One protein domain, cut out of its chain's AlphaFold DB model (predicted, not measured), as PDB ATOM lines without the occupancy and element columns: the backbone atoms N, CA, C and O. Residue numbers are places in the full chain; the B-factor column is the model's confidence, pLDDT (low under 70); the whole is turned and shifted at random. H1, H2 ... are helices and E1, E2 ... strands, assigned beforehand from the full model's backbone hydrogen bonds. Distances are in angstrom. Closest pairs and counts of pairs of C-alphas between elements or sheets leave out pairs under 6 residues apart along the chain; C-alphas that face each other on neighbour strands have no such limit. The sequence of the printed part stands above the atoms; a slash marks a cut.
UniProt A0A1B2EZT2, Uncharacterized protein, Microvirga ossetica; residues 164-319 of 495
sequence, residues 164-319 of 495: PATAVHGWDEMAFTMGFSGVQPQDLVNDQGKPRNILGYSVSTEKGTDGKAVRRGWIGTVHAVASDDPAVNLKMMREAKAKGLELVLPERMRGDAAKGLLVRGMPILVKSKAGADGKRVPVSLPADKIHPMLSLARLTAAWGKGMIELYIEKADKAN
ATOM      1  N   PRO A 164      91.069 120.096 166.489       64.69
ATOM      2  CA  PRO A 164      92.143 120.676 165.708       64.69
ATOM      3  C   PRO A 164      92.181 122.205 165.652       64.69
ATOM      4  O   PRO A 164      93.243 122.773 165.418       64.69
ATOM      5  N   ALA A 165      91.038 122.870 165.832       62.03
ATOM      6  CA  ALA A 165      90.972 124.327 165.843       62.03
ATOM      7  C   ALA A 165      91.281 124.966 167.201       62.03
ATOM      8  O   ALA A 165      91.514 126.169 167.252       62.03
ATOM      9  N   THR A 166      91.281 124.189 168.285       68.38
ATOM     10  CA  THR A 166      91.705 124.659 169.611       68.38
ATOM     11  C   THR A 166      93.121 124.213 169.951       68.38
ATOM     12  O   THR A 166      93.782 124.878 170.739       68.38
ATOM     13  N   ALA A 167      93.595 123.126 169.335       70.88
ATOM     14  CA  ALA A 167      94.957 122.617 169.479       70.88
ATOM     15  C   ALA A 167      96.017 123.476 168.768       70.88
ATOM     16  O   ALA A 167      97.207 123.275 168.978       70.88
ATOM     17  N   VAL A 168      95.591 124.387 167.890       71.62
ATOM     18  CA  VAL A 168      96.465 125.271 167.119       71.62
ATOM     19  C   VAL A 168      95.902 126.686 167.192       71.62
ATOM     20  O   VAL A 168      94.731 126.903 166.885       71.62
ATOM     21  N   HIS A 169      96.726 127.657 167.575       75.12
ATOM     22  CA  HIS A 169      96.297 129.029 167.863       75.12
ATOM     23  C   HIS A 169      96.575 130.019 166.724       75.12
ATOM     24  O   HIS A 169      96.244 131.200 166.828       75.12
ATOM     25  N   GLY A 170      97.155 129.555 165.617       77.50
ATOM     26  CA  GLY A 170      97.377 130.383 164.440       77.50
ATOM     27  C   GLY A 170      97.959 129.619 163.258       77.50
ATOM     28  O   GLY A 170      98.456 128.502 163.386       77.50
ATOM     29  N   TRP A 171      97.957 130.257 162.087       75.94
ATOM     30  CA  TRP A 171      98.520 129.672 160.867       75.94
ATOM     31  C   TRP A 171     100.019 129.365 160.972       75.94
ATOM     32  O   TRP A 171     100.493 128.434 160.326       75.94
ATOM     33  N   ASP A 172     100.761 130.123 161.785       73.56
ATOM     34  CA  ASP A 172     102.184 129.885 162.032       73.56
ATOM     35  C   ASP A 172     102.426 128.559 162.742       73.56
ATOM     36  O   ASP A 172     103.281 127.781 162.321       73.56
ATOM     37  N   GLU A 173     101.634 128.296 163.777       72.88
ATOM     38  CA  GLU A 173     101.651 127.041 164.510       72.88
ATOM     39  C   GLU A 173     101.088 125.916 163.643       72.88
ATOM     40  O   GLU A 173     101.685 124.855 163.570       72.88
ATOM     41  N   MET A 174     100.034 126.153 162.857       74.69
ATOM     42  CA  MET A 174      99.515 125.144 161.927       74.69
ATOM     43  C   MET A 174     100.566 124.723 160.898       74.69
ATOM     44  O   MET A 174     100.720 123.538 160.608       74.69
ATOM     45  N   ALA A 175     101.306 125.693 160.360       69.69
ATOM     46  CA  ALA A 175     102.436 125.440 159.486       69.69
ATOM     47  C   ALA A 175     103.526 124.659 160.232       69.69
ATOM     48  O   ALA A 175     103.985 123.640 159.732       69.69
ATOM     49  N   PHE A 176     103.921 125.080 161.434       63.34
ATOM     50  CA  PHE A 176     104.929 124.383 162.240       63.34
ATOM     51  C   PHE A 176     104.532 122.927 162.539       63.34
ATOM     52  O   PHE A 176     105.270 122.001 162.203       63.34
ATOM     53  N   THR A 177     103.347 122.713 163.106       59.38
ATOM     54  CA  THR A 177     102.855 121.419 163.603       59.38
ATOM     55  C   THR A 177     102.534 120.444 162.473       59.38
ATOM     56  O   THR A 177     102.686 119.233 162.630       59.38
ATOM     57  N   MET A 178     102.184 120.948 161.286       66.25
ATOM     58  CA  MET A 178     102.094 120.135 160.066       66.25
ATOM     59  C   MET A 178     103.438 120.001 159.331       66.25
ATOM     60  O   MET A 178     103.478 119.604 158.167       66.25
ATOM     61  N   GLY A 179     104.546 120.302 160.017       51.75
ATOM     62  CA  GLY A 179     105.905 120.076 159.544       51.75
ATOM     63  C   GLY A 179     106.298 121.014 158.414       51.75
ATOM     64  O   GLY A 179     106.801 120.556 157.404       51.75
ATOM     65  N   PHE A 180     106.030 122.311 158.518       58.94
ATOM     66  CA  PHE A 180     106.266 123.233 157.407       58.94
ATOM     67  C   PHE A 180     107.296 124.330 157.704       58.94
ATOM     68  O   PHE A 180     107.999 124.765 156.794       58.94
ATOM     69  N   SER A 181     107.495 124.754 158.952       45.81
ATOM     70  CA  SER A 181     108.573 125.707 159.261       45.81
ATOM     71  C   SER A 181     109.936 124.997 159.305       45.81
ATOM     72  O   SER A 181     110.524 124.819 160.369       45.81
ATOM     73  N   GLY A 182     110.423 124.544 158.150       44.69
ATOM     74  CA  GLY A 182     111.755 123.954 158.015       44.69
ATOM     75  C   GLY A 182     111.840 122.651 157.230       44.69
ATOM     76  O   GLY A 182     112.952 122.159 157.081       44.69
ATOM     77  N   VAL A 183     110.730 122.103 156.709       51.34
ATOM     78  CA  VAL A 183     110.799 120.895 155.871       51.34
ATOM     79  C   VAL A 183     111.502 121.213 154.562       51.34
ATOM     80  O   VAL A 183     110.968 121.853 153.652       51.34
ATOM     81  N   GLN A 184     112.743 120.758 154.498       54.50
ATOM     82  CA  GLN A 184     113.536 120.694 153.291       54.50
ATOM     83  C   GLN A 184     113.002 119.529 152.439       54.50
ATOM     84  O   GLN A 184     112.459 118.562 152.978       54.50
ATOM     85  N   PRO A 185     113.169 119.543 151.106       54.69
ATOM     86  CA  PRO A 185     112.763 118.428 150.244       54.69
ATOM     87  C   PRO A 185     113.296 117.057 150.699       54.69
ATOM     88  O   PRO A 185     112.656 116.037 150.454       54.69
ATOM     89  N   GLN A 186     114.437 117.036 151.395       56.84
ATOM     90  CA  GLN A 186     115.024 115.841 152.008       56.84
ATOM     91  C   GLN A 186     114.189 115.264 153.163       56.84
ATOM     92  O   GLN A 186     114.175 114.054 153.333       56.84
ATOM     93  N   ASP A 187     113.429 116.085 153.895       59.66
ATOM     94  CA  ASP A 187     112.580 115.640 155.010       59.66
ATOM     95  C   ASP A 187     111.261 115.023 154.524       59.66
ATOM     96  O   ASP A 187     110.576 114.327 155.275       59.66
ATOM     97  N   LEU A 188     110.904 115.232 153.251       64.06
ATOM     98  CA  LEU A 188     109.784 114.548 152.595       64.06
ATOM     99  C   LEU A 188     110.104 113.085 152.286       64.06
ATOM    100  O   LEU A 188     109.235 112.345 151.825       64.06
ATOM    101  N   VAL A 189     111.338 112.660 152.529       61.94
ATOM    102  CA  VAL A 189     111.850 111.336 152.223       61.94
ATOM    103  C   VAL A 189     112.547 110.806 153.479       61.94
ATOM    104  O   VAL A 189     113.131 111.556 154.249       61.94
ATOM    105  N   ASN A 190     112.411 109.521 153.790       65.69
ATOM    106  CA  ASN A 190     113.173 108.919 154.878       65.69
ATOM    107  C   ASN A 190     114.607 108.619 154.414       65.69
ATOM    108  O   ASN A 190     114.906 108.670 153.222       65.69
ATOM    109  N   ASP A 191     115.464 108.212 155.347       63.03
ATOM    110  CA  ASP A 191     116.875 107.886 155.087       63.03
ATOM    111  C   ASP A 191     117.061 106.766 154.037       63.03
ATOM    112  O   ASP A 191     118.147 106.566 153.506       63.03
ATOM    113  N   GLN A 192     115.984 106.044 153.699       54.69
ATOM    114  CA  GLN A 192     115.935 104.997 152.675       54.69
ATOM    115  C   GLN A 192     115.422 105.490 151.311       54.69
ATOM    116  O   GLN A 192     115.111 104.673 150.442       54.69
ATOM    117  N   GLY A 193     115.242 106.796 151.113       54.00
ATOM    118  CA  GLY A 193     114.728 107.332 149.854       54.00
ATOM    119  C   GLY A 193     113.212 107.145 149.654       54.00
ATOM    120  O   GLY A 193     112.707 107.400 148.559       54.00
ATOM    121  N   LYS A 194     112.455 106.717 150.679       57.94
ATOM    122  CA  LYS A 194     110.992 106.537 150.596       57.94
ATOM    123  C   LYS A 194     110.240 107.780 151.074       57.94
ATOM    124  O   LYS A 194     110.589 108.306 152.125       57.94
ATOM    125  N   PRO A 195     109.163 108.209 150.390       61.25
ATOM    126  CA  PRO A 195     108.365 109.353 150.824       61.25
ATOM    127  C   PRO A 195     107.859 109.182 152.264       61.25
ATOM    128  O   PRO A 195     107.235 108.167 152.585       61.25
ATOM    129  N   ARG A 196     108.101 110.168 153.131       64.88
ATOM    130  CA  ARG A 196     107.462 110.242 154.448       64.88
ATOM    131  C   ARG A 196     106.004 110.656 154.253       64.88
ATOM    132  O   ARG A 196     105.692 111.575 153.501       64.88
ATOM    133  N   ASN A 197     105.090 109.984 154.952       70.00
ATOM    134  CA  ASN A 197     103.656 110.288 154.921       70.00
ATOM    135  C   ASN A 197     103.330 111.516 155.790       70.00
ATOM    136  O   ASN A 197     102.546 111.414 156.733       70.00
ATOM    137  N   ILE A 198     103.945 112.660 155.486       77.75
ATOM    138  CA  ILE A 198     103.719 113.917 156.203       77.75
ATOM    139  C   ILE A 198     102.364 114.479 155.778       77.75
ATOM    140  O   ILE A 198     102.051 114.554 154.584       77.75
ATOM    141  N   LEU A 199     101.534 114.817 156.763       84.88
ATOM    142  CA  LEU A 199     100.285 115.532 156.537       84.88
ATOM    143  C   LEU A 199     100.583 117.021 156.359       84.88
ATOM    144  O   LEU A 199     101.389 117.564 157.103       84.88
ATOM    145  N   GLY A 200      99.902 117.679 155.428       87.38
ATOM    146  CA  GLY A 200      99.963 119.127 155.270       87.38
ATOM    147  C   GLY A 200      98.585 119.730 155.051       87.38
ATOM    148  O   GLY A 200      97.663 119.044 154.597       87.38
ATOM    149  N   TYR A 201      98.476 121.027 155.340       88.81
ATOM    150  CA  TYR A 201      97.318 121.847 155.001       88.81
ATOM    151  C   TYR A 201      97.661 122.778 153.847       88.81
ATOM    152  O   TYR A 201      98.599 123.567 153.939       88.81
ATOM    153  N   SER A 202      96.884 122.712 152.772       91.12
ATOM    154  CA  SER A 202      97.042 123.586 151.611       91.12
ATOM    155  C   SER A 202      95.715 124.219 151.227       91.12
ATOM    156  O   SER A 202      94.650 123.791 151.669       91.12
ATOM    157  N   VAL A 203      95.770 125.240 150.385       90.31
ATOM    158  CA  VAL A 203      94.591 125.913 149.844       90.31
ATOM    159  C   VAL A 203      94.598 125.719 148.342       90.31
ATOM    160  O   VAL A 203      95.647 125.790 147.727       90.31
ATOM    161  N   SER A 204      93.442 125.488 147.734       90.50
ATOM    162  CA  SER A 204      93.310 125.550 146.279       90.50
ATOM    163  C   SER A 204      92.092 126.359 145.888       90.50
ATOM    164  O   SER A 204      91.090 126.383 146.609       90.50
ATOM    165  N   THR A 205      92.155 126.962 144.708       87.00
ATOM    166  CA  THR A 205      90.998 127.603 144.092       87.00
ATOM    167  C   THR A 205      90.270 126.574 143.228       87.00
ATOM    168  O   THR A 205      90.824 126.035 142.278       87.00
ATOM    169  N   GLU A 206      89.026 126.253 143.577       81.31
ATOM    170  CA  GLU A 206      88.179 125.326 142.823       81.31
ATOM    171  C   GLU A 206      86.993 126.062 142.193       81.31
ATOM    172  O   GLU A 206      86.614 127.148 142.620       81.31
ATOM    173  N   LYS A 207      86.390 125.470 141.156       77.38
ATOM    174  CA  LYS A 207      85.125 125.969 140.607       77.38
ATOM    175  C   LYS A 207      83.991 125.540 141.550       77.38
ATOM    176  O   LYS A 207      83.802 124.343 141.770       77.38
ATOM    177  N   GLY A 208      83.282 126.505 142.122       71.88
ATOM    178  CA  GLY A 208      82.076 126.312 142.919       71.88
ATOM    179  C   GLY A 208      80.908 125.783 142.086       71.88
ATOM    180  O   GLY A 208      80.977 125.699 140.858       71.88
ATOM    181  N   THR A 209      79.824 125.406 142.765       68.88
ATOM    182  CA  THR A 209      78.582 124.919 142.135       68.88
ATOM    183  C   THR A 209      77.876 125.992 141.307       68.88
ATOM    184  O   THR A 209      77.187 125.670 140.352       68.88
ATOM    185  N   ASP A 210      78.098 127.252 141.660       73.50
ATOM    186  CA  ASP A 210      77.673 128.481 140.984       73.50
ATOM    187  C   ASP A 210      78.652 128.924 139.880       73.50
ATOM    188  O   ASP A 210      78.569 130.029 139.358       73.50
ATOM    189  N   GLY A 211      79.655 128.102 139.570       73.69
ATOM    190  CA  GLY A 211      80.680 128.402 138.580       73.69
ATOM    191  C   GLY A 211      81.749 129.409 139.015       73.69
ATOM    192  O   GLY A 211      82.776 129.519 138.325       73.69
ATOM    193  N   LYS A 212      81.573 130.066 140.169       78.06
ATOM    194  CA  LYS A 212      82.518 131.035 140.734       78.06
ATOM    195  C   LYS A 212      83.759 130.343 141.286       78.06
ATOM    196  O   LYS A 212      83.771 129.146 141.564       78.06
ATOM    197  N   ALA A 213      84.854 131.084 141.402       78.75
ATOM    198  CA  ALA A 213      86.073 130.574 142.015       78.75
ATOM    199  C   ALA A 213      85.910 130.562 143.544       78.75
ATOM    200  O   ALA A 213      85.755 131.613 144.156       78.75
ATOM    201  N   VAL A 214      85.964 129.382 144.160       84.81
ATOM    202  CA  VAL A 214      85.876 129.204 145.612       84.81
ATOM    203  C   VAL A 214      87.204 128.669 146.122       84.81
ATOM    204  O   VAL A 214      87.679 127.619 145.685       84.81
ATOM    205  N   ARG A 215      87.806 129.377 147.078       87.12
ATOM    206  CA  ARG A 215      88.990 128.882 147.780       87.12
ATOM    207  C   ARG A 215      88.587 127.876 148.845       87.12
ATOM    208  O   ARG A 215      87.677 128.115 149.638       87.12
ATOM    209  N   ARG A 216      89.292 126.750 148.884       90.25
ATOM    210  CA  ARG A 216      89.021 125.658 149.816       90.25
ATOM    211  C   ARG A 216      90.319 125.152 150.426       90.25
ATOM    212  O   ARG A 216      91.312 124.981 149.726       90.25
ATOM    213  N   GLY A 217      90.283 124.918 151.733       91.06
ATOM    214  CA  GLY A 217      91.362 124.266 152.463       91.06
ATOM    215  C   GLY A 217      91.320 122.753 152.275       91.06
ATOM    216  O   GLY A 217      90.243 122.154 152.239       91.06
ATOM    217  N   TRP A 218      92.488 122.139 152.178       93.38
ATOM    218  CA  TRP A 218      92.693 120.714 151.956       93.38
ATOM    219  C   TRP A 218      93.690 120.169 152.957       93.38
ATOM    220  O   TRP A 218      94.658 120.842 153.300       93.38
ATOM    221  N   ILE A 219      93.477 118.923 153.361       91.38
ATOM    222  CA  ILE A 219      94.403 118.176 154.202       91.38
ATOM    223  C   ILE A 219      94.696 116.838 153.540       91.38
ATOM    224  O   ILE A 219      93.791 116.122 153.096       91.38
ATOM    225  N   GLY A 220      95.973 116.484 153.511       90.94
ATOM    226  CA  GLY A 220      96.417 115.178 153.056       90.94
ATOM    227  C   GLY A 220      97.926 115.096 152.947       90.94
ATOM    228  O   GLY A 220      98.645 115.849 153.598       90.94
ATOM    229  N   THR A 221      98.413 114.137 152.167       88.06
ATOM    230  CA  THR A 221      99.849 113.855 152.090       88.06
ATOM    231  C   THR A 221     100.578 114.892 151.248       88.06
ATOM    232  O   THR A 221     100.199 115.142 150.099       88.06
ATOM    233  N   VAL A 222     101.642 115.459 151.816       88.00
ATOM    234  CA  VAL A 222     102.515 116.417 151.136       88.00
ATOM    235  C   VAL A 222     103.309 115.705 150.044       88.00
ATOM    236  O   VAL A 222     103.954 114.687 150.275       88.00
ATOM    237  N   HIS A 223     103.239 116.248 148.833       86.50
ATOM    238  CA  HIS A 223     104.043 115.833 147.692       86.50
ATOM    239  C   HIS A 223     105.339 116.637 147.597       86.50
ATOM    240  O   HIS A 223     106.405 116.075 147.364       86.50
ATOM    241  N   ALA A 224     105.219 117.957 147.733       86.12
ATOM    242  CA  ALA A 224     106.298 118.917 147.574       86.12
ATOM    243  C   ALA A 224     105.942 120.223 148.294       86.12
ATOM    244  O   ALA A 224     104.824 120.400 148.779       86.12
ATOM    245  N   VAL A 225     106.887 121.154 148.309       85.44
ATOM    246  CA  VAL A 225     106.682 122.534 148.745       85.44
ATOM    247  C   VAL A 225     106.750 123.440 147.522       85.44
ATOM    248  O   VAL A 225     107.623 123.259 146.675       85.44
ATOM    249  N   ALA A 226     105.831 124.398 147.413       87.81
ATOM    250  CA  ALA A 226     105.830 125.363 146.322       87.81
ATOM    251  C   ALA A 226     107.095 126.237 146.352       87.81
ATOM    252  O   ALA A 226     107.390 126.890 147.357       87.81
ATOM    253  N   SER A 227     107.825 126.256 145.238       85.56
ATOM    254  CA  SER A 227     108.968 127.145 145.012       85.56
ATOM    255  C   SER A 227     108.486 128.507 144.503       85.56
ATOM    256  O   SER A 227     107.354 128.653 144.044       85.56
ATOM    257  N   ASP A 228     109.345 129.515 144.597       83.94
ATOM    258  CA  ASP A 228     109.196 130.797 143.911       83.94
ATOM    259  C   ASP A 228     109.533 130.728 142.422       83.94
ATOM    260  O   ASP A 228     109.039 131.564 141.670       83.94
ATOM    261  N   ASP A 229     110.324 129.745 141.985       86.94
ATOM    262  CA  ASP A 229     110.650 129.546 140.575       86.94
ATOM    263  C   ASP A 229     109.498 128.819 139.842       86.94
ATOM    264  O   ASP A 229     109.243 127.625 140.085       86.94
ATOM    265  N   PRO A 230     108.811 129.484 138.888       91.44
ATOM    266  CA  PRO A 230     107.732 128.867 138.127       91.44
ATOM    267  C   PRO A 230     108.188 127.659 137.302       91.44
ATOM    268  O   PRO A 230     107.407 126.727 137.096       91.44
ATOM    269  N   ALA A 231     109.443 127.636 136.839       91.19
ATOM    270  CA  ALA A 231     109.984 126.531 136.056       91.19
ATOM    271  C   ALA A 231     110.147 125.266 136.911       91.19
ATOM    272  O   ALA A 231     109.782 124.172 136.464       91.19
ATOM    273  N   VAL A 232     110.617 125.414 138.154       88.38
ATOM    274  CA  VAL A 232     110.704 124.320 139.136       88.38
ATOM    275  C   VAL A 232     109.313 123.766 139.433       88.38
ATOM    276  O   VAL A 232     109.102 122.552 139.354       88.38
ATOM    277  N   ASN A 233     108.337 124.644 139.681       91.12
ATOM    278  CA  ASN A 233     106.953 124.238 139.928       91.12
ATOM    279  C   ASN A 233     106.351 123.493 138.724       91.12
ATOM    280  O   ASN A 233     105.756 122.426 138.883       91.12
ATOM    281  N   LEU A 234     106.535 124.003 137.500       92.94
ATOM    282  CA  LEU A 234     106.054 123.351 136.275       92.94
ATOM    283  C   LEU A 234     106.700 121.984 136.050       92.94
ATOM    284  O   LEU A 234     106.005 121.038 135.665       92.94
ATOM    285  N   LYS A 235     108.007 121.859 136.298       91.56
ATOM    286  CA  LYS A 235     108.722 120.582 136.211       91.56
ATOM    287  C   LYS A 235     108.138 119.565 137.192       91.56
ATOM    288  O   LYS A 235     107.753 118.478 136.767       91.56
ATOM    289  N   MET A 236     107.969 119.948 138.457       91.44
ATOM    290  CA  MET A 236     107.373 119.096 139.489       91.44
ATOM    291  C   MET A 236     105.950 118.653 139.114       91.44
ATOM    292  O   MET A 236     105.633 117.466 139.190       91.44
ATOM    293  N   MET A 237     105.106 119.560 138.608       92.94
ATOM    294  CA  MET A 237     103.747 119.201 138.177       92.94
ATOM    295  C   MET A 237     103.743 118.200 137.012       92.94
ATOM    296  O   MET A 237     102.902 117.298 136.973       92.94
ATOM    297  N   ARG A 238     104.682 118.326 136.064       92.56
ATOM    298  CA  ARG A 238     104.839 117.360 134.960       92.56
ATOM    299  C   ARG A 238     105.286 115.994 135.474       92.56
ATOM    300  O   ARG A 238     104.715 114.987 135.063       92.56
ATOM    301  N   GLU A 239     106.252 115.955 136.386       90.69
ATOM    302  CA  GLU A 239     106.729 114.715 137.009       90.69
ATOM    303  C   GLU A 239     105.626 114.017 137.814       90.69
ATOM    304  O   GLU A 239     105.443 112.804 137.700       90.69
ATOM    305  N   ALA A 240     104.836 114.772 138.581       90.06
ATOM    306  CA  ALA A 240     103.691 114.243 139.312       90.06
ATOM    307  C   ALA A 240     102.632 113.660 138.364       90.06
ATOM    308  O   ALA A 240     102.149 112.547 138.578       90.06
ATOM    309  N   LYS A 241     102.323 114.365 137.268       90.25
ATOM    310  CA  LYS A 241     101.397 113.880 136.238       90.25
ATOM    311  C   LYS A 241     101.908 112.605 135.562       90.25
ATOM    312  O   LYS A 241     101.116 111.690 135.348       90.25
ATOM    313  N   ALA A 242     103.206 112.515 135.271       88.25
ATOM    314  CA  ALA A 242     103.829 111.309 134.718       88.25
ATOM    315  C   ALA A 242     103.730 110.110 135.679       88.25
ATOM    316  O   ALA A 242     103.553 108.979 135.238       88.25
ATOM    317  N   LYS A 243     103.749 110.361 136.994       87.31
ATOM    318  CA  LYS A 243     103.491 109.362 138.048       87.31
ATOM    319  C   LYS A 243     101.998 109.056 138.261       87.31
ATOM    320  O   LYS A 243     101.653 108.315 139.179       87.31
ATOM    321  N   GLY A 244     101.098 109.628 137.456       88.06
ATOM    322  CA  GLY A 244      99.652 109.433 137.589       88.06
ATOM    323  C   GLY A 244      99.051 110.096 138.833       88.06
ATOM    324  O   GLY A 244      98.028 109.629 139.339       88.06
ATOM    325  N   LEU A 245      99.685 111.153 139.345       90.88
ATOM    326  CA  LEU A 245      99.223 111.907 140.507       90.88
ATOM    327  C   LEU A 245      98.436 113.150 140.083       90.88
ATOM    328  O   LEU A 245      98.751 113.821 139.099       90.88
ATOM    329  N   GLU A 246      97.418 113.471 140.868       92.38
ATOM    330  CA  GLU A 246      96.721 114.751 140.849       92.38
ATOM    331  C   GLU A 246      97.111 115.542 142.085       92.38
ATOM    332  O   GLU A 246      97.140 114.984 143.181       92.38
ATOM    333  N   LEU A 247      97.370 116.834 141.922       93.44
ATOM    334  CA  LEU A 247      97.861 117.680 143.000       93.44
ATOM    335  C   LEU A 247      96.816 118.713 143.430       93.44
ATOM    336  O   LEU A 247      96.054 119.220 142.609       93.44
ATOM    337  N   VAL A 248      96.814 119.038 144.721       93.56
ATOM    338  CA  VAL A 248      96.220 120.265 145.260       93.56
ATOM    339  C   VAL A 248      97.292 121.343 145.170       93.56
ATOM    340  O   VAL A 248      98.343 121.219 145.802       93.56
ATOM    341  N   LEU A 249      97.038 122.366 144.356       93.81
ATOM    342  CA  LEU A 249      98.007 123.413 144.049       93.81
ATOM    343  C   LEU A 249      97.629 124.715 144.776       93.81
ATOM    344  O   LEU A 249      96.507 125.195 144.577       93.81
ATOM    345  N   PRO A 250      98.546 125.300 145.571       91.56
ATOM    346  CA  PRO A 250      98.342 126.581 146.231       91.56
ATOM    347  C   PRO A 250      98.537 127.726 145.249       91.56
ATOM    348  O   PRO A 250      99.575 128.377 145.221       91.56
ATOM    349  N   GLU A 251      97.540 127.950 144.401       89.12
ATOM    350  CA  GLU A 251      97.512 129.093 143.494       89.12
ATOM    351  C   GLU A 251      96.869 130.317 144.152       89.12
ATOM    352  O   GLU A 251      95.879 130.209 144.883       89.12
ATOM    353  N   ARG A 252      97.427 131.499 143.877       82.31
ATOM    354  CA  ARG A 252      96.891 132.762 144.390       82.31
ATOM    355  C   ARG A 252      95.618 133.136 143.644       82.31
ATOM    356  O   ARG A 252      94.593 133.401 144.268       82.31
ATOM    357  N   MET A 253      95.665 133.146 142.321       81.81
ATOM    358  CA  MET A 253      94.502 133.349 141.469       81.81
ATOM    359  C   MET A 253      94.236 132.103 140.642       81.81
ATOM    360  O   MET A 253      95.123 131.291 140.379       81.81
ATOM    361  N   ARG A 254      92.981 131.949 140.228       81.94
ATOM    362  CA  ARG A 254      92.576 130.823 139.395       81.94
ATOM    363  C   ARG A 254      93.367 130.832 138.088       81.94
ATOM    364  O   ARG A 254      93.268 131.783 137.319       81.94
ATOM    365  N   GLY A 255      94.094 129.751 137.816       82.88
ATOM    366  CA  GLY A 255      94.887 129.603 136.595       82.88
ATOM    367  C   GLY A 255      96.347 130.038 136.729       82.88
ATOM    368  O   GLY A 255      97.120 129.813 135.797       82.88
ATOM    369  N   ASP A 256      96.757 130.577 137.880       87.31
ATOM    370  CA  ASP A 256      98.168 130.850 138.172       87.31
ATOM    371  C   ASP A 256      98.984 129.550 138.198       87.31
ATOM    372  O   ASP A 256     100.105 129.505 137.677       87.31
ATOM    373  N   ALA A 257      98.384 128.450 138.669       87.81
ATOM    374  CA  ALA A 257      99.007 127.135 138.642       87.81
ATOM    375  C   ALA A 257      99.444 126.714 137.229       87.81
ATOM    376  O   ALA A 257     100.505 126.115 137.069       87.81
ATOM    377  N   ALA A 258      98.685 127.060 136.182       89.06
ATOM    378  CA  ALA A 258      99.040 126.708 134.803       89.06
ATOM    379  C   ALA A 258     100.335 127.393 134.330       89.06
ATOM    380  O   ALA A 258     101.017 126.883 133.441       89.06
ATOM    381  N   LYS A 259     100.687 128.527 134.947       89.56
ATOM    382  CA  LYS A 259     101.913 129.289 134.690       89.56
ATOM    383  C   LYS A 259     103.050 128.924 135.653       89.56
ATOM    384  O   LYS A 259     104.120 129.510 135.559       89.56
ATOM    385  N   GLY A 260     102.831 127.987 136.580       87.69
ATOM    386  CA  GLY A 260     103.782 127.657 137.647       87.69
ATOM    387  C   GLY A 260     103.817 128.671 138.793       87.69
ATOM    388  O   GLY A 260     104.668 128.554 139.673       87.69
ATOM    389  N   LEU A 261     102.907 129.649 138.801       91.00
ATOM    390  CA  LEU A 261     102.816 130.673 139.836       91.00
ATOM    391  C   LEU A 261     102.063 130.090 141.039       91.00
ATOM    392  O   LEU A 261     100.836 130.014 141.055       91.00
ATOM    393  N   LEU A 262     102.814 129.632 142.036       90.88
ATOM    394  CA  LEU A 262     102.283 129.073 143.276       90.88
ATOM    395  C   LEU A 262     102.669 129.966 144.458       90.88
ATOM    396  O   LEU A 262     103.645 130.713 144.398       90.88
ATOM    397  N   VAL A 263     101.907 129.890 145.546       88.50
ATOM    398  CA  VAL A 263     102.239 130.583 146.791       88.50
ATOM    399  C   VAL A 263     103.470 129.907 147.384       88.50
ATOM    400  O   VAL A 263     103.390 128.785 147.887       88.50
ATOM    401  N   ARG A 264     104.620 130.580 147.276       83.69
ATOM    402  CA  ARG A 264     105.909 130.077 147.752       83.69
ATOM    403  C   ARG A 264     105.797 129.626 149.200       83.69
ATOM    404  O   ARG A 264     105.245 130.324 150.047       83.69
ATOM    405  N   GLY A 265     106.373 128.466 149.479       78.81
ATOM    406  CA  GLY A 265     106.367 127.916 150.814       78.81
ATOM    407  C   GLY A 265     104.981 127.446 151.243       78.81
ATOM    408  O   GLY A 265     104.761 127.315 152.423       78.81
ATOM    409  N   MET A 266     104.023 127.193 150.355       86.62
ATOM    410  CA  MET A 266     102.846 126.405 150.731       86.62
ATOM    411  C   MET A 266     103.039 124.941 150.329       86.62
ATOM    412  O   MET A 266     103.649 124.660 149.290       86.62
ATOM    413  N   PRO A 267     102.526 123.979 151.114       88.19
ATOM    414  CA  PRO A 267     102.615 122.575 150.754       88.19
ATOM    415  C   PRO A 267     101.730 122.271 149.543       88.19
ATOM    416  O   PRO A 267     100.621 122.787 149.392       88.19
ATOM    417  N   ILE A 268     102.215 121.383 148.689       90.62
ATOM    418  CA  ILE A 268     101.506 120.837 147.536       90.62
ATOM    419  C   ILE A 268     101.083 119.429 147.913       90.62
ATOM    420  O   ILE A 268     101.931 118.607 148.258       90.62
ATOM    421  N   LEU A 269      99.785 119.138 147.874       92.31
ATOM    422  CA  LEU A 269      99.256 117.862 148.366       92.31
ATOM    423  C   LEU A 269      98.935 116.919 147.213       92.31
ATOM    424  O   LEU A 269      98.554 117.360 146.131       92.31
ATOM    425  N   VAL A 270      98.999 115.611 147.451       91.56
ATOM    426  CA  VAL A 270      98.457 114.623 146.508       91.56
ATOM    427  C   VAL A 270      96.936 114.577 146.662       91.56
ATOM    428  O   VAL A 270      96.417 113.977 147.602       91.56
ATOM    429  N   LYS A 271      96.197 115.189 145.735       91.69
ATOM    430  CA  LYS A 271      94.727 115.147 145.698       91.69
ATOM    431  C   LYS A 271      94.240 113.719 145.470       91.69
ATOM    432  O   LYS A 271      93.455 113.189 146.259       91.69
ATOM    433  N   SER A 272      94.739 113.088 144.411       90.19
ATOM    434  CA  SER A 272      94.389 111.724 144.022       90.19
ATOM    435  C   SER A 272      95.562 111.020 143.331       90.19
ATOM    436  O   SER A 272      96.500 111.665 142.862       90.19
ATOM    437  N   LYS A 273      95.527 109.687 143.278       88.81
ATOM    438  CA  LYS A 273      96.504 108.850 142.562       88.81
ATOM    439  C   LYS A 273      95.801 107.845 141.654       88.81
ATOM    440  O   LYS A 273      94.644 107.506 141.899       88.81
ATOM    441  N   ALA A 274      96.495 107.346 140.637       84.69
ATOM    442  CA  ALA A 274      96.000 106.237 139.827       84.69
ATOM    443  C   ALA A 274      95.802 104.971 140.686       84.69
ATOM    444  O   ALA A 274      96.716 104.514 141.374       84.69
ATOM    445  N   GLY A 275      94.586 104.433 140.674       79.25
ATOM    446  CA  GLY A 275      94.207 103.176 141.307       79.25
ATOM    447  C   GLY A 275      94.528 101.968 140.436       79.25
ATOM    448  O   GLY A 275      94.820 102.089 139.247       79.25
ATOM    449  N   ALA A 276      94.427 100.774 141.026       76.12
ATOM    450  CA  ALA A 276      94.693  99.507 140.338       76.12
ATOM    451  C   ALA A 276      93.740  99.226 139.158       76.12
ATOM    452  O   ALA A 276      94.026  98.390 138.309       76.12
ATOM    453  N   ASP A 277      92.592  99.898 139.112       73.50
ATOM    454  CA  ASP A 277      91.604  99.835 138.036       73.50
ATOM    455  C   ASP A 277      91.713 101.012 137.049       73.50
ATOM    456  O   ASP A 277      90.818 101.214 136.231       73.50
ATOM    457  N   GLY A 278      92.784 101.807 137.145       75.56
ATOM    458  CA  GLY A 278      92.999 103.014 136.347       75.56
ATOM    459  C   GLY A 278      92.155 104.215 136.785       75.56
ATOM    460  O   GLY A 278      92.332 105.307 136.242       75.56
ATOM    461  N   LYS A 279      91.257 104.065 137.771       83.38
ATOM    462  CA  LYS A 279      90.461 105.182 138.297       83.38
ATOM    463  C   LYS A 279      91.261 106.002 139.293       83.38
ATOM    464  O   LYS A 279      92.180 105.509 139.936       83.38
ATOM    465  N   ARG A 280      90.903 107.276 139.438       84.06
ATOM    466  CA  ARG A 280      91.537 108.158 140.420       84.06
ATOM    467  C   ARG A 280      91.020 107.863 141.817       84.06
ATOM    468  O   ARG A 280      89.817 107.851 142.059       84.06
ATOM    469  N   VAL A 281      91.960 107.660 142.725       85.62
ATOM    470  CA  VAL A 281      91.723 107.309 144.118       85.62
ATOM    471  C   VAL A 281      92.116 108.505 144.977       85.62
ATOM    472  O   VAL A 281      93.281 108.909 144.929       85.62
ATOM    473  N   PRO A 282      91.186 109.104 145.737       88.06
ATOM    474  CA  PRO A 282      91.499 110.266 146.552       88.06
ATOM    475  C   PRO A 282      92.454 109.896 147.690       88.06
ATOM    476  O   PRO A 282      92.353 108.821 148.285       88.06
ATOM    477  N   VAL A 283      93.386 110.805 147.970       88.94
ATOM    478  CA  VAL A 283      94.394 110.684 149.041       88.94
ATOM    479  C   VAL A 283      94.330 111.884 149.989       88.94
ATOM    480  O   VAL A 283      94.629 111.748 151.172       88.94
ATOM    481  N   SER A 284      93.868 113.035 149.494       92.50
ATOM    482  CA  SER A 284      93.551 114.216 150.300       92.50
ATOM    483  C   SER A 284      92.048 114.481 150.305       92.50
ATOM    484  O   SER A 284      91.337 114.099 149.371       92.50
ATOM    485  N   LEU A 285      91.569 115.170 151.339       93.06
ATOM    486  CA  LEU A 285      90.180 115.610 151.453       93.06
ATOM    487  C   LEU A 285      90.106 117.113 151.735       93.06
ATOM    488  O   LEU A 285      91.026 117.668 152.344       93.06
ATOM    489  N   PRO A 286      88.998 117.772 151.349       93.12
ATOM    490  CA  PRO A 286      88.679 119.089 151.871       93.12
ATOM    491  C   PRO A 286      88.695 119.083 153.398       93.12
ATOM    492  O   PRO A 286      88.161 118.167 154.031       93.12
ATOM    493  N   ALA A 287      89.300 120.104 153.990       91.19
ATOM    494  CA  ALA A 287      89.518 120.166 155.428       91.19
ATOM    495  C   ALA A 287      88.196 120.157 156.220       91.19
ATOM    496  O   ALA A 287      88.091 119.478 157.241       91.19
ATOM    497  N   ASP A 288      87.150 120.799 155.692       90.56
ATOM    498  CA  ASP A 288      85.793 120.813 156.255       90.56
ATOM    499  C   ASP A 288      85.128 119.427 156.274       90.56
ATOM    500  O   ASP A 288      84.294 119.146 157.136       90.56
ATOM    501  N   LYS A 289      85.515 118.531 155.356       91.06
ATOM    502  CA  LYS A 289      85.042 117.138 155.329       91.06
ATOM    503  C   LYS A 289      85.751 116.254 156.345       91.06
ATOM    504  O   LYS A 289      85.235 115.186 156.662       91.06
ATOM    505  N   ILE A 290      86.896 116.685 156.864       88.25
ATOM    506  CA  ILE A 290      87.600 116.015 157.959       88.25
ATOM    507  C   ILE A 290      87.031 116.512 159.283       88.25
ATOM    508  O   ILE A 290      86.475 115.717 160.049       88.25
ATOM    509  N   HIS A 291      87.099 117.825 159.507       85.44
ATOM    510  CA  HIS A 291      86.532 118.491 160.670       85.44
ATOM    511  C   HIS A 291      85.975 119.872 160.283       85.44
ATOM    512  O   HIS A 291      86.700 120.665 159.681       85.44
ATOM    513  N   PRO A 292      84.725 120.219 160.646       85.38
ATOM    514  CA  PRO A 292      84.126 121.488 160.244       85.38
ATOM    515  C   PRO A 292      84.892 122.732 160.706       85.38
ATOM    516  O   PRO A 292      84.780 123.767 160.055       85.38
ATOM    517  N   MET A 293      85.633 122.671 161.819       83.81
ATOM    518  CA  MET A 293      86.437 123.810 162.285       83.81
ATOM    519  C   MET A 293      87.691 124.049 161.431       83.81
ATOM    520  O   MET A 293      88.174 125.170 161.370       83.81
ATOM    521  N   LEU A 294      88.162 123.043 160.687       86.69
ATOM    522  CA  LEU A 294      89.342 123.158 159.821       86.69
ATOM    523  C   LEU A 294      89.051 123.830 158.472       86.69
ATOM    524  O   LEU A 294      89.935 123.945 157.619       86.69
ATOM    525  N   SER A 295      87.807 124.255 158.234       88.69
ATOM    526  CA  SER A 295      87.468 124.991 157.017       88.69
ATOM    527  C   SER A 295      88.286 126.284 156.935       88.69
ATOM    528  O   SER A 295      88.384 127.012 157.923       88.69
ATOM    529  N   LEU A 296      88.810 126.600 155.748       87.25
ATOM    530  CA  LEU A 296      89.624 127.799 155.519       87.25
ATOM    531  C   LEU A 296      88.937 129.078 156.016       87.25
ATOM    532  O   LEU A 296      89.582 129.910 156.645       87.25
ATOM    533  N   ALA A 297      87.629 129.210 155.775       84.88
ATOM    534  CA  ALA A 297      86.845 130.365 156.207       84.88
ATOM    535  C   ALA A 297      86.828 130.518 157.736       84.88
ATOM    536  O   ALA A 297      87.085 131.606 158.241       84.88
ATOM    537  N   ARG A 298      86.582 129.430 158.481       84.50
ATOM    538  CA  ARG A 298      86.556 129.466 159.954       84.50
ATOM    539  C   ARG A 298      87.924 129.743 160.557       84.50
ATOM    540  O   ARG A 298      88.010 130.573 161.450       84.50
ATOM    541  N   LEU A 299      88.975 129.107 160.043       83.50
ATOM    542  CA  LEU A 299      90.338 129.350 160.520       83.50
ATOM    543  C   LEU A 299      90.786 130.791 160.231       83.50
ATOM    544  O   LEU A 299      91.358 131.449 161.092       83.50
ATOM    545  N   THR A 300      90.451 131.321 159.053       83.38
ATOM    546  CA  THR A 300      90.748 132.721 158.700       83.38
ATOM    547  C   THR A 300      89.993 133.701 159.599       83.38
ATOM    548  O   THR A 300      90.574 134.682 160.051       83.38
ATOM    549  N   ALA A 301      88.718 133.425 159.893       82.62
ATOM    550  CA  ALA A 301      87.921 134.242 160.804       82.62
ATOM    551  C   ALA A 301      88.457 134.193 162.245       82.62
ATOM    552  O   ALA A 301      88.541 135.231 162.892       82.62
ATOM    553  N   ALA A 302      88.856 133.013 162.728       79.00
ATOM    554  CA  ALA A 302      89.376 132.827 164.082       79.00
ATOM    555  C   ALA A 302      90.750 133.482 164.295       79.00
ATOM    556  O   ALA A 302      91.018 134.005 165.370       79.00
ATOM    557  N   TRP A 303      91.623 133.460 163.283       81.94
ATOM    558  CA  TRP A 303      93.018 133.900 163.419       81.94
ATOM    559  C   TRP A 303      93.311 135.266 162.776       81.94
ATOM    560  O   TRP A 303      94.453 135.720 162.777       81.94
ATOM    561  N   GLY A 304      92.300 135.930 162.205       73.00
ATOM    562  CA  GLY A 304      92.346 137.318 161.721       73.00
ATOM    563  C   GLY A 304      93.145 137.575 160.431       73.00
ATOM    564  O   GLY A 304      92.834 138.521 159.700       73.00
ATOM    565  N   LYS A 305      94.140 136.735 160.115       72.75
ATOM    566  CA  LYS A 305      94.911 136.746 158.859       72.75
ATOM    567  C   LYS A 305      94.568 135.534 157.993       72.75
ATOM    568  O   LYS A 305      94.348 134.437 158.506       72.75
ATOM    569  N   GLY A 306      94.559 135.715 156.673       77.94
ATOM    570  CA  GLY A 306      94.469 134.606 155.728       77.94
ATOM    571  C   GLY A 306      95.788 133.834 155.616       77.94
ATOM    572  O   GLY A 306      96.882 134.374 155.805       77.94
ATOM    573  N   MET A 307      95.686 132.530 155.340       80.81
ATOM    574  CA  MET A 307      96.848 131.635 155.268       80.81
ATOM    575  C   MET A 307      97.824 132.040 154.153       80.81
ATOM    576  O   MET A 307      99.036 131.990 154.341       80.81
ATOM    577  N   ILE A 308      97.306 132.437 152.988       82.56
ATOM    578  CA  ILE A 308      98.121 132.783 151.814       82.56
ATOM    579  C   ILE A 308      98.977 134.017 152.113       82.56
ATOM    580  O   ILE A 308     100.165 134.037 151.802       82.56
ATOM    581  N   GLU A 309      98.390 135.020 152.759       79.25
ATOM    582  CA  GLU A 309      99.044 136.271 153.131       79.25
ATOM    583  C   GLU A 309     100.182 136.017 154.122       79.25
ATOM    584  O   GLU A 309     101.267 136.574 153.958       79.25
ATOM    585  N   LEU A 310      99.974 135.120 155.094       79.12
ATOM    586  CA  LEU A 310     101.024 134.714 156.026       79.12
ATOM    587  C   LEU A 310     102.229 134.102 155.295       79.12
ATOM    588  O   LEU A 310     103.375 134.449 155.586       79.12
ATOM    589  N   TYR A 311     101.989 133.188 154.353       75.38
ATOM    590  CA  TYR A 311     103.070 132.539 153.610       75.38
ATOM    591  C   TYR A 311     103.833 133.511 152.713       75.38
ATOM    592  O   TYR A 311     105.059 133.435 152.644       75.38
ATOM    593  N   ILE A 312     103.135 134.468 152.098       77.44
ATOM    594  CA  ILE A 312     103.767 135.561 151.352       77.44
ATOM    595  C   ILE A 312     104.621 136.423 152.295       77.44
ATOM    596  O   ILE A 312     105.795 136.651 152.013       77.44
ATOM    597  N   GLU A 313     104.090 136.828 153.455       76.88
ATOM    598  CA  GLU A 313     104.824 137.627 154.451       76.88
ATOM    599  C   GLU A 313     106.101 136.907 154.925       76.88
ATOM    600  O   GLU A 313     107.172 137.512 155.031       76.88
ATOM    601  N   LYS A 314     106.011 135.596 155.181       75.25
ATOM    602  CA  LYS A 314     107.150 134.753 155.571       75.25
ATOM    603  C   LYS A 314     108.183 134.611 154.457       75.25
ATOM    604  O   LYS A 314     109.378 134.732 154.727       75.25
ATOM    605  N   ALA A 315     107.740 134.384 153.223       69.75
ATOM    606  CA  ALA A 315     108.607 134.324 152.052       69.75
ATOM    607  C   ALA A 315     109.385 135.635 151.860       69.75
ATOM    608  O   ALA A 315     110.607 135.615 151.684       69.75
ATOM    609  N   ASP A 316     108.701 136.773 151.974       71.50
ATOM    610  CA  ASP A 316     109.303 138.098 151.836       71.50
ATOM    611  C   ASP A 316     110.321 138.381 152.948       71.50
ATOM    612  O   ASP A 316     111.400 138.919 152.683       71.50
ATOM    613  N   LYS A 317     110.022 137.992 154.197       73.19
ATOM    614  CA  LYS A 317     110.964 138.106 155.325       73.19
ATOM    615  C   LYS A 317     112.214 137.245 155.118       73.19
ATOM    616  O   LYS A 317     113.320 137.742 155.323       73.19
ATOM    617  N   ALA A 318     112.059 136.001 154.665       65.12
ATOM    618  CA  ALA A 318     113.183 135.099 154.404       65.12
ATOM    619  C   ALA A 318     114.101 135.614 153.278       65.12
ATOM    620  O   ALA A 318     115.327 135.531 153.382       65.12
ATOM    621  N   ASN A 319     113.534 136.215 152.228       59.12
ATOM    622  CA  ASN A 319     114.311 136.849 151.157       59.12
ATOM    623  C   ASN A 319     115.067 138.093 151.645       59.12
ATOM    624  O   ASN A 319     116.225 138.292 151.292       59.12
TER     625      ASN A 319
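What this domain is: This is residues 164 to 319 of the 495 residues of an uncharacterized protein of Microvirga ossetica (UniProt A0A1B2EZT2). The core is a strongly twisted sheet of five strands that folds over at a sharp bend in E2, bringing the long hairpin of E1 and E2 across the small E3, E4, E5 meander. H3 covers one face of the sheet at E3 and E4, H4 lies beside the strands on the opposite face, and H1, H2, H5 and H6 only graze the sheet. There are 156 printed residues with six named helices and five named strands, in the order H1 H2 E1 E2 H3 E3 E4 E5 H4 H5 H6. The branched sheet is antiparallel in its neighbour pairs, and the class is mixed, helices and strands. The whole is compact and rounded, with a radius of gyration of the C-alphas of 15.1 A and spans of 41 by 39 by 30 A.

How they stand to each other: Start with H1, residues 171 to 177, and H2, residues 185 to 188, which only graze the sheet. Next find the hairpin of E1, residues 199 to 207, and E2, residues 213 to 225, antiparallel at 147 degrees; N 204 and O 216 are 3.0 A apart, within hydrogen-bond range. At residue 222 E2 bends by 109 degrees, and beyond E1 it pairs with E4, residues 267 to 274, on its other side, with N 268 and O 224 2.8 A apart. H3, residues 230 to 242, is on the sheet at a height of 9.7 A, over E4 and over E3, residues 245 to 248; it runs along the strands, at 13 degrees to E4 on the local plane. E3, E4 and E5, residues 280 to 282, form a meander, each strand the antiparallel neighbour of the one before: N 246 and O 272 are 2.8 A apart, N 273 and O 281 2.9 A. H4, residues 287 to 290, is on the opposite face from H3, over none of the strands, its height of 4.4 A only just above the sheet's level. H5, residues 296 to 303, and H6, residues 307 to 319, only graze the sheet. H6 only just touches H1, with 3 pairs of C-alphas within 8 A, through its residues 307 to 310 alone; the closest C-alphas, of Trp 171 and Met 307, are 6.2 A apart. In H1, H3, H5 and H6 every O i to N i+4 pair is within hydrogen-bond range; H2 and H4 are too short for such a pair.

Where its parts are: Find C-alpha 171 at (98.520, 129.672, 160.867), where H1 begins. E1 runs 24.3 A from C-alpha 199 at (100.285, 115.532, 156.537), E2 spans 23.1 A, H3 18.3 A and E4 20.7 A. H6 runs 18.7 A to C-alpha 319 at (114.311, 136.849, 151.157).

The domain as a whole: The C-alphas farthest apart, those of Asp 191 and Asp 210, are 46.5 A apart. The printed part has no cut, and its one long link is residues 249 to 266, between E3 and E4. The mean pLDDT of the printed part is 80.3; look for values under 70 at residues 164 to 166, 175 to 196, 209, 315 and 318 to 319.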